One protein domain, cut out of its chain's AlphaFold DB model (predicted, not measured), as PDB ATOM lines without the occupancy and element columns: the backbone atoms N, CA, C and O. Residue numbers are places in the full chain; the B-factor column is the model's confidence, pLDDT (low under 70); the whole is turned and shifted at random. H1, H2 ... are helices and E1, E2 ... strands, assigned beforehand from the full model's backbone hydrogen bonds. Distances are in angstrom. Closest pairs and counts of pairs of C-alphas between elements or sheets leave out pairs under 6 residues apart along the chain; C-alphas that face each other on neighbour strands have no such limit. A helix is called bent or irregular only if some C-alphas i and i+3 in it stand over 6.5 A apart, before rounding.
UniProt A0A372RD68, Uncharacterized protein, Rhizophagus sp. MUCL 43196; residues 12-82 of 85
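What this domain is: This is residues 12 to 82 of the 85 residues of an uncharacterized protein of Rhizophagus sp. MUCL 43196 (UniProt A0A372RD68). A bent two-stranded antiparallel hairpin, E1 and E2, lies near one long helix, H1; its tip, residues 19 to 24, sticks out, and a looping tail with two short helices, H2 and H3, folds back toward the beginning of H1. The printed part has 71 residues, in the order E1, E2, H1, H2, H3, mixed in class. It is only just compact, close to loose, with a radius of gyration of the C-alphas of 13.3 A and spans of 32 by 30 by 22 A.

How they stand to each other: E1, residues 12 to 19, and E2, residues 24 to 33, form a hairpin, antiparallel at 164 degrees; N 13 and O 31, 2.8 A apart, are within hydrogen-bond range. E2 bends by 63 degrees at residue 28. H1, residues 38 to 56, and E2 are near each other, with 6 pairs of C-alphas within 10 A. H2, residues 63 to 66, is apart from H1. H3, residues 79 to 82, only just touches H1, with 3 pairs of C-alphas within 8 A, by residues 38 to 41 of H1 alone; the closest C-alphas are those of Ala 38 and Gly 80, 5.9 A. Every O i to N i+4 pair in H1 is within hydrogen-bond range; H2 and H3 are too short for one.

Where its parts are: E1 begins at C-alpha 12 (128.757, -2.882, 7.498) and measures 21.2 A, E2 25.2 A and H1 26.8 A. H3 ends at C-alpha 82 (114.217, -12.851, 5.783).

The domain as a whole: The C-alphas farthest apart, of Arg 21 and Asp 39, are 36.0 A apart. The printed part has no cut. The link from H2 to H3 is long, and pLDDT is under 70 at residues 76 to 82.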
ATOM      1  N   GLU A  12     129.342  -4.181   7.165       85.50
ATOM      2  CA  GLU A  12     128.757  -2.882   7.498       85.50
ATOM      3  C   GLU A  12     127.262  -2.934   7.253       85.50
ATOM      4  O   GLU A  12     126.816  -3.401   6.206       85.50
ATOM      5  N   TRP A  13     126.521  -2.387   8.196       81.81
ATOM      6  CA  TRP A  13     125.088  -2.229   8.138       81.81
ATOM      7  C   TRP A  13     124.741  -0.766   8.312       81.81
ATOM      8  O   TRP A  13     125.185  -0.136   9.269       81.81
ATOM      9  N   GLU A  14     123.969  -0.218   7.379       85.69
ATOM     10  CA  GLU A  14     123.636   1.200   7.370       85.69
ATOM     11  C   GLU A  14     122.134   1.412   7.553       85.69
ATOM     12  O   GLU A  14     121.324   0.934   6.762       85.69
ATOM     13  N   VAL A  15     121.772   2.186   8.575       82.38
ATOM     14  CA  VAL A  15     120.409   2.682   8.768       82.38
ATOM     15  C   VAL A  15     120.370   4.093   8.216       82.38
ATOM     16  O   VAL A  15     120.947   5.020   8.793       82.38
ATOM     17  N   SER A  16     119.722   4.259   7.071       86.88
ATOM     18  CA  SER A  16     119.690   5.532   6.366       86.88
ATOM     19  C   SER A  16     118.316   5.841   5.792       86.88
ATOM     20  O   SER A  16     117.512   4.950   5.531       86.88
ATOM     21  N   VAL A  17     118.053   7.131   5.598       85.50
ATOM     22  CA  VAL A  17     116.882   7.624   4.877       85.50
ATOM     23  C   VAL A  17     117.333   8.402   3.654       85.50
ATOM     24  O   VAL A  17     118.275   9.196   3.705       85.50
ATOM     25  N   TYR A  18     116.641   8.198   2.540       86.19
ATOM     26  CA  TYR A  18     116.792   9.060   1.381       86.19
ATOM     27  C   TYR A  18     115.930  10.308   1.562       86.19
ATOM     28  O   TYR A  18     114.729  10.199   1.790       86.19
ATOM     29  N   LEU A  19     116.529  11.496   1.458       88.62
ATOM     30  CA  LEU A  19     115.844  12.783   1.552       88.62
ATOM     31  C   LEU A  19     115.586  13.327   0.138       88.62
ATOM     32  O   LEU A  19     116.489  13.941  -0.445       88.62
ATOM     33  N   PRO A  20     114.367  13.182  -0.427       89.25
ATOM     34  CA  PRO A  20     114.113  13.517  -1.828       89.25
ATOM     35  C   PRO A  20     114.338  14.998  -2.132       89.25
ATOM     36  O   PRO A  20     114.839  15.345  -3.197       89.25
ATOM     37  N   ARG A  21     114.034  15.873  -1.163       93.62
ATOM     38  CA  ARG A  21     114.159  17.332  -1.295       93.62
ATOM     39  C   ARG A  21     115.586  17.792  -1.601       93.62
ATOM     40  O   ARG A  21     115.763  18.777  -2.305       93.62
ATOM     41  N   VAL A  22     116.585  17.109  -1.045       94.12
ATOM     42  CA  VAL A  22     118.008  17.450  -1.216       94.12
ATOM     43  C   VAL A  22     118.768  16.407  -2.032       94.12
ATOM     44  O   VAL A  22     119.968  16.569  -2.225       94.12
ATOM     45  N   GLN A  23     118.081  15.354  -2.492       92.44
ATOM     46  CA  GLN A  23     118.640  14.231  -3.249       92.44
ATOM     47  C   GLN A  23     119.871  13.608  -2.574       92.44
ATOM     48  O   GLN A  23     120.880  13.313  -3.213       92.44
ATOM     49  N   LYS A  24     119.806  13.443  -1.248       92.75
ATOM     50  CA  LYS A  24     120.900  12.887  -0.445       92.75
ATOM     51  C   LYS A  24     120.393  11.823   0.506       92.75
ATOM     52  O   LYS A  24     119.295  11.935   1.046       92.75
ATOM     53  N   THR A  25     121.241  10.836   0.750       89.44
ATOM     54  CA  THR A  25     121.054   9.854   1.814       89.44
ATOM     55  C   THR A  25     121.613  10.413   3.116       89.44
ATOM     56  O   THR A  25     122.760  10.860   3.162       89.44
ATOM     57  N   LEU A  26     120.797  10.405   4.166       88.00
ATOM     58  CA  LEU A  26     121.214  10.696   5.529       88.00
ATOM     59  C   LEU A  26     121.336   9.376   6.286       88.00
ATOM     60  O   LEU A  26     120.351   8.662   6.459       88.00
ATOM     61  N   THR A  27     122.545   9.064   6.737       88.69
ATOM     62  CA  THR A  27     122.815   7.898   7.578       88.69
ATOM     63  C   THR A  27     122.622   8.267   9.047       88.69
ATOM     64  O   THR A  27     123.300   9.169   9.535       88.69
ATOM     65  N   PHE A  28     121.744   7.555   9.751       82.62
ATOM     66  CA  PHE A  28     121.528   7.723  11.192       82.62
ATOM     67  C   PHE A  28     122.480   6.863  12.014       82.62
ATOM     68  O   PHE A  28     123.068   7.341  12.979       82.62
ATOM     69  N   ALA A  29     122.656   5.604  11.610       84.31
ATOM     70  CA  ALA A  29     123.494   4.649  12.318       84.31
ATOM     71  C   ALA A  29     124.277   3.770  11.341       84.31
ATOM     72  O   ALA A  29     123.808   3.450  10.244       84.31
ATOM     73  N   ARG A  30     125.478   3.376  11.770       87.75
ATOM     74  CA  ARG A  30     126.306   2.356  11.123       87.75
ATOM     75  C   ARG A  30     126.668   1.299  12.141       87.75
ATOM     76  O   ARG A  30     127.085   1.634  13.247       87.75
ATOM     77  N   ILE A  31     126.513   0.046  11.753       83.75
ATOM     78  CA  ILE A  31     126.695  -1.101  12.629       83.75
ATOM     79  C   ILE A  31     127.685  -2.039  11.958       83.75
ATOM     80  O   ILE A  31     127.616  -2.295  10.758       83.75
ATOM     81  N   PHE A  32     128.647  -2.511  12.739       87.25
ATOM     82  CA  PHE A  32     129.761  -3.310  12.259       87.25
ATOM     83  C   PHE A  32     129.659  -4.689  12.897       87.25
ATOM     84  O   PHE A  32     129.841  -4.824  14.103       87.25
ATOM     85  N   THR A  33     129.345  -5.707  12.102       84.56
ATOM     86  CA  THR A  33     129.131  -7.072  12.598       84.56
ATOM     87  C   THR A  33     129.739  -8.091  11.649       84.56
ATOM     88  O   THR A  33     129.708  -7.919  10.437       84.56
ATOM     89  N   ASN A  34     130.314  -9.159  12.186       86.75
ATOM     90  CA  ASN A  34     130.719 -10.344  11.424       86.75
ATOM     91  C   ASN A  34     129.729 -11.512  11.605       86.75
ATOM     92  O   ASN A  34     130.006 -12.622  11.155       86.75
ATOM     93  N   ILE A  35     128.603 -11.274  12.286       83.31
ATOM     94  CA  ILE A  35     127.561 -12.257  12.580       83.31
ATOM     95  C   ILE A  35     126.312 -11.888  11.781       83.31
ATOM     96  O   ILE A  35     125.823 -10.763  11.870       83.31
ATOM     97  N   GLU A  36     125.786 -12.851  11.024       79.88
ATOM     98  CA  GLU A  36     124.628 -12.679  10.136       79.88
ATOM     99  C   GLU A  36     123.493 -13.659  10.477       79.88
ATOM    100  O   GLU A  36     122.914 -14.298   9.597       79.88
ATOM    101  N   THR A  37     123.193 -13.816  11.768       83.19
ATOM    102  CA  THR A  37     122.100 -14.671  12.258       83.19
ATOM    103  C   THR A  37     120.847 -13.849  12.563       83.19
ATOM    104  O   THR A  37     120.940 -12.660  12.859       83.19
ATOM    105  N   ALA A  38     119.672 -14.488  12.537       82.06
ATOM    106  CA  ALA A  38     118.408 -13.836  12.888       82.06
ATOM    107  C   ALA A  38     118.441 -13.226  14.303       82.06
ATOM    108  O   ALA A  38     118.042 -12.080  14.479       82.06
ATOM    109  N   ASP A  39     119.002 -13.944  15.285       85.25
ATOM    110  CA  ASP A  39     119.154 -13.434  16.657       85.25
ATOM    111  C   ASP A  39     120.081 -12.207  16.718       85.25
ATOM    112  O   ASP A  39     119.812 -11.262  17.454       85.25
ATOM    113  N   ALA A  40     121.154 -12.179  15.918       83.88
ATOM    114  CA  ALA A  40     122.032 -11.013  15.849       83.88
ATOM    115  C   ALA A  40     121.314  -9.800  15.241       83.88
ATOM    116  O   ALA A  40     121.481  -8.689  15.739       83.88
ATOM    117  N   TYR A  41     120.490 -10.004  14.207       81.25
ATOM    118  CA  TYR A  41     119.666  -8.934  13.643       81.25
ATOM    119  C   TYR A  41     118.599  -8.447  14.621       81.25
ATOM    120  O   TYR A  41     118.400  -7.243  14.731       81.25
ATOM    121  N   GLN A  42     117.955  -9.354  15.355       85.19
ATOM    122  CA  GLN A  42     116.992  -8.987  16.389       85.19
ATOM    123  C   GLN A  42     117.648  -8.111  17.465       85.19
ATOM    124  O   GLN A  42     117.178  -7.000  17.692       85.19
ATOM    125  N   ASN A  43     118.766  -8.558  18.048       87.50
ATOM    126  CA  ASN A  43     119.500  -7.789  19.059       87.50
ATOM    127  C   ASN A  43     119.919  -6.411  18.524       87.50
ATOM    128  O   ASN A  43     119.800  -5.405  19.213       87.50
ATOM    129  N   LEU A  44     120.362  -6.356  17.266       85.56
ATOM    130  CA  LEU A  44     120.736  -5.114  16.594       85.56
ATOM    131  C   LEU A  44     119.556  -4.136  16.499       85.56
ATOM    132  O   LEU A  44     119.722  -2.948  16.783       85.56
ATOM    133  N   PHE A  45     118.373  -4.613  16.103       84.25
ATOM    134  CA  PHE A  45     117.174  -3.777  16.051       84.25
ATOM    135  C   PHE A  45     116.731  -3.334  17.448       84.25
ATOM    136  O   PHE A  45     116.402  -2.162  17.620       84.25
ATOM    137  N   GLU A  46     116.755  -4.227  18.438       89.00
ATOM    138  CA  GLU A  46     116.415  -3.903  19.829       89.00
ATOM    139  C   GLU A  46     117.340  -2.817  20.401       89.00
ATOM    140  O   GLU A  46     116.851  -1.828  20.946       89.00
ATOM    141  N   ASP A  47     118.654  -2.929  20.194       89.06
ATOM    142  CA  ASP A  47     119.629  -1.927  20.640       89.06
ATOM    143  C   ASP A  47     119.430  -0.578  19.935       89.06
ATOM    144  O   ASP A  47     119.460   0.482  20.570       89.06
ATOM    145  N   LEU A  48     119.204  -0.599  18.616       86.88
ATOM    146  CA  LEU A  48     118.973   0.603  17.818       86.88
ATOM    147  C   LEU A  48     117.708   1.340  18.270       86.88
ATOM    148  O   LEU A  48     117.760   2.544  18.533       86.88
ATOM    149  N   PHE A  49     116.577   0.637  18.350       86.31
ATOM    150  CA  PHE A  49     115.315   1.249  18.754       86.31
ATOM    151  C   PHE A  49     115.346   1.651  20.226       86.31
ATOM    152  O   PHE A  49     114.920   2.757  20.536       86.31
ATOM    153  N   GLY A  50     115.958   0.856  21.106       90.44
ATOM    154  CA  GLY A  50     116.147   1.221  22.510       90.44
ATOM    155  C   GLY A  50     116.950   2.516  22.686       90.44
ATOM    156  O   GLY A  50     116.615   3.349  23.532       90.44
ATOM    157  N   CYS A  51     117.973   2.744  21.855       88.81
ATOM    158  CA  CYS A  51     118.703   4.013  21.839       88.81
ATOM    159  C   CYS A  51     117.815   5.185  21.393       88.81
ATOM    160  O   CYS A  51     117.805   6.228  22.046       88.81
ATOM    161  N   ILE A  52     117.032   5.005  20.324       85.25
ATOM    162  CA  ILE A  52     116.110   6.031  19.811       85.25
ATOM    163  C   ILE A  52     115.043   6.381  20.856       85.25
ATOM    164  O   ILE A  52     114.800   7.557  21.118       85.25
ATOM    165  N   GLU A  53     114.433   5.378  21.486       90.38
ATOM    166  CA  GLU A  53     113.415   5.568  22.522       90.38
ATOM    167  C   GLU A  53     113.955   6.343  23.720       90.38
ATOM    168  O   GLU A  53     113.302   7.252  24.237       90.38
ATOM    169  N   LYS A  54     115.180   6.021  24.146       91.69
ATOM    170  CA  LYS A  54     115.851   6.712  25.247       91.69
ATOM    171  C   LYS A  54     116.106   8.186  24.926       91.69
ATOM    172  O   LYS A  54     115.905   9.033  25.801       91.69
ATOM    173  N   ASP A  55     116.516   8.488  23.698       88.94
ATOM    174  CA  ASP A  55     116.779   9.858  23.251       88.94
ATOM    175  C   ASP A  55     115.484  10.665  23.072       88.94
ATOM    176  O   ASP A  55     115.417  11.830  23.471       88.94
ATOM    177  N   MET A  56     114.429  10.045  22.537       86.31
ATOM    178  CA  MET A  56     113.122  10.683  22.342       86.31
ATOM    179  C   MET A  56     112.287  10.768  23.627       86.31
ATOM    180  O   MET A  56     111.374  11.589  23.707       86.31
ATOM    181  N   ARG A  57     112.597   9.942  24.637       90.06
ATOM    182  CA  ARG A  57     111.771   9.711  25.837       90.06
ATOM    183  C   ARG A  57     110.334   9.285  25.501       90.06
ATOM    184  O   ARG A  57     109.407   9.577  26.254       90.06
ATOM    185  N   GLU A  58     110.164   8.589  24.383       86.94
ATOM    186  CA  GLU A  58     108.897   8.035  23.901       86.94
ATOM    187  C   GLU A  58     109.156   6.635  23.338       86.94
ATOM    188  O   GLU A  58     110.231   6.367  22.808       86.94
ATOM    189  N   THR A  59     108.165   5.750  23.439       85.56
ATOM    190  CA  THR A  59     108.188   4.438  22.789       85.56
ATOM    191  C   THR A  59     108.158   4.584  21.269       85.56
ATOM    192  O   THR A  59     107.311   5.282  20.698       85.56
ATOM    193  N   PHE A  60     109.058   3.881  20.597       83.38
ATOM    194  CA  PHE A  60     109.168   3.864  19.158       83.38
ATOM    195  C   PHE A  60     107.958   3.135  18.575       83.38
ATOM    196  O   PHE A  60     107.559   2.066  19.031       83.38
ATOM    197  N   SER A  61     107.335   3.737  17.567       84.69
ATOM    198  CA  SER A  61     106.117   3.212  16.954       84.69
ATOM    199  C   SER A  61     106.315   3.018  15.459       84.69
ATOM    200  O   SER A  61     106.919   3.849  14.781       84.69
ATOM    201  N   PHE A  62     105.768   1.923  14.940       83.75
ATOM    202  CA  PHE A  62     105.612   1.725  13.505       83.75
ATOM    203  C   PHE A  62     104.244   2.228  13.048       83.75
ATOM    204  O   PHE A  62     103.219   1.853  13.628       83.75
ATOM    205  N   HIS A  63     104.231   3.023  11.978       83.69
ATOM    206  CA  HIS A  63     103.031   3.676  11.457       83.69
ATOM    207  C   HIS A  63     101.971   2.667  11.011       83.69
ATOM    208  O   HIS A  63     100.795   2.862  11.283       83.69
ATOM    209  N   HIS A  64     102.374   1.545  10.414       82.88
ATOM    210  CA  HIS A  64     101.433   0.517   9.960       82.88
ATOM    211  C   HIS A  64     100.708  -0.228  11.102       82.88
ATOM    212  O   HIS A  64      99.720  -0.904  10.834       82.88
ATOM    213  N   ILE A  65     101.183  -0.121  12.351       87.12
ATOM    214  CA  ILE A  65     100.550  -0.733  13.538       87.12
ATOM    215  C   ILE A  65      99.829   0.328  14.376       87.12
ATOM    216  O   ILE A  65      98.739   0.082  14.881       87.12
ATOM    217  N   HIS A  66     100.447   1.499  14.543       87.00
ATOM    218  CA  HIS A  66     100.029   2.505  15.526       87.00
ATOM    219  C   HIS A  66      99.526   3.810  14.899       87.00
ATOM    220  O   HIS A  66      99.314   4.779  15.622       87.00
ATOM    221  N   GLU A  67      99.428   3.882  13.567       85.25
ATOM    222  CA  GLU A  67      99.085   5.092  12.796       85.25
ATOM    223  C   GLU A  67     100.038   6.281  13.044       85.25
ATOM    224  O   GLU A  67      99.786   7.414  12.632       85.25
ATOM    225  N   LYS A  68     101.198   6.031  13.670       82.62
ATOM    226  CA  LYS A  68     102.252   7.013  13.959       82.62
ATOM    227  C   LYS A  68     103.651   6.386  13.925       82.62
ATOM    228  O   LYS A  68     103.806   5.194  14.180       82.62
ATOM    229  N   GLY A  69     104.669   7.209  13.674       82.75
ATOM    230  CA  GLY A  69     106.077   6.802  13.690       82.75
ATOM    231  C   GLY A  69     106.592   6.313  12.331       82.75
ATOM    232  O   GLY A  69     106.231   6.880  11.303       82.75
ATOM    233  N   LEU A  70     107.478   5.315  12.311       82.38
ATOM    234  CA  LEU A  70     108.185   4.892  11.096       82.38
ATOM    235  C   LEU A  70     107.287   4.058  10.171       82.38
ATOM    236  O   LEU A  70     106.700   3.067  10.602       82.38
ATOM    237  N   GLU A  71     107.216   4.419   8.889       78.31
ATOM    238  CA  GLU A  71     106.392   3.708   7.899       78.31
ATOM    239  C   GLU A  71     106.910   2.302   7.592       78.31
ATOM    240  O   GLU A  71     106.171   1.323   7.719       78.31
ATOM    241  N   CYS A  72     108.178   2.189   7.201       76.75
ATOM    242  CA  CYS A  72     108.765   0.935   6.749       76.75
ATOM    243  C   CYS A  72     110.290   0.950   6.920       76.75
ATOM    244  O   CYS A  72     110.931   1.990   6.763       76.75
ATOM    245  N   VAL A  73     110.868  -0.220   7.199       77.25
ATOM    246  CA  VAL A  73     112.304  -0.482   7.064       77.25
ATOM    247  C   VAL A  73     112.487  -1.335   5.818       77.25
ATOM    248  O   VAL A  73     111.983  -2.455   5.750       77.25
ATOM    249  N   ILE A  74     113.209  -0.808   4.832       74.62
ATOM    250  CA  ILE A  74     113.580  -1.560   3.632       74.62
ATOM    251  C   ILE A  74     115.001  -2.060   3.840       74.62
ATOM    252  O   ILE A  74     115.932  -1.264   3.947       74.62
ATOM    253  N   ALA A  75     115.156  -3.376   3.908       72.75
ATOM    254  CA  ALA A  75     116.455  -4.019   4.007       72.75
ATOM    255  C   ALA A  75     116.886  -4.565   2.635       72.75
ATOM    256  O   ALA A  75     116.058  -4.761   1.742       72.75
ATOM    257  N   ASP A  76     118.183  -4.803   2.445       68.25
ATOM    258  CA  ASP A  76     118.784  -5.163   1.150       68.25
ATOM    259  C   ASP A  76     118.514  -6.615   0.696       68.25
ATOM    260  O   ASP A  76     119.204  -7.141  -0.177       68.25
ATOM    261  N   GLN A  77     117.471  -7.252   1.246       58.88
ATOM    262  CA  GLN A  77     117.067  -8.632   0.972       58.88
ATOM    263  C   GLN A  77     118.177  -9.660   1.249       58.88
ATOM    264  O   GLN A  77     118.217 -10.724   0.621       58.88
ATOM    265  N   HIS A  78     119.075  -9.396   2.205       66.69
ATOM    266  CA  HIS A  78     120.016 -10.422   2.642       66.69
ATOM    267  C   HIS A  78     119.259 -11.602   3.264       66.69
ATOM    268  O   HIS A  78     118.374 -11.416   4.098       66.69
ATOM    269  N   LYS A  79     119.614 -12.843   2.898       65.12
ATOM    270  CA  LYS A  79     118.869 -14.045   3.327       65.12
ATOM    271  C   LYS A  79     118.704 -14.131   4.846       65.12
ATOM    272  O   LYS A  79     117.639 -14.519   5.301       65.12
ATOM    273  N   GLY A  80     119.712 -13.712   5.614       63.69
ATOM    274  CA  GLY A  80     119.654 -13.693   7.080       63.69
ATOM    275  C   GLY A  80     118.585 -12.765   7.676       63.69
ATOM    276  O   GLY A  80     118.154 -13.006   8.795       63.69
ATOM    277  N   GLN A  81     118.125 -11.753   6.933       58.16
ATOM    278  CA  GLN A  81     117.063 -10.822   7.350       58.16
ATOM    279  C   GLN A  81     115.659 -11.392   7.155       58.16
ATOM    280  O   GLN A  81     114.733 -11.018   7.864       58.16
ATOM    281  N   ALA A  82     115.498 -12.253   6.148       61.72
ATOM    282  CA  ALA A  82     114.217 -12.851   5.783       61.72
ATOM    283  C   ALA A  82     113.936 -14.152   6.548       61.72
ATOM    284  O   ALA A  82     112.838 -14.700   6.451       61.72
TER     285      ALA A  82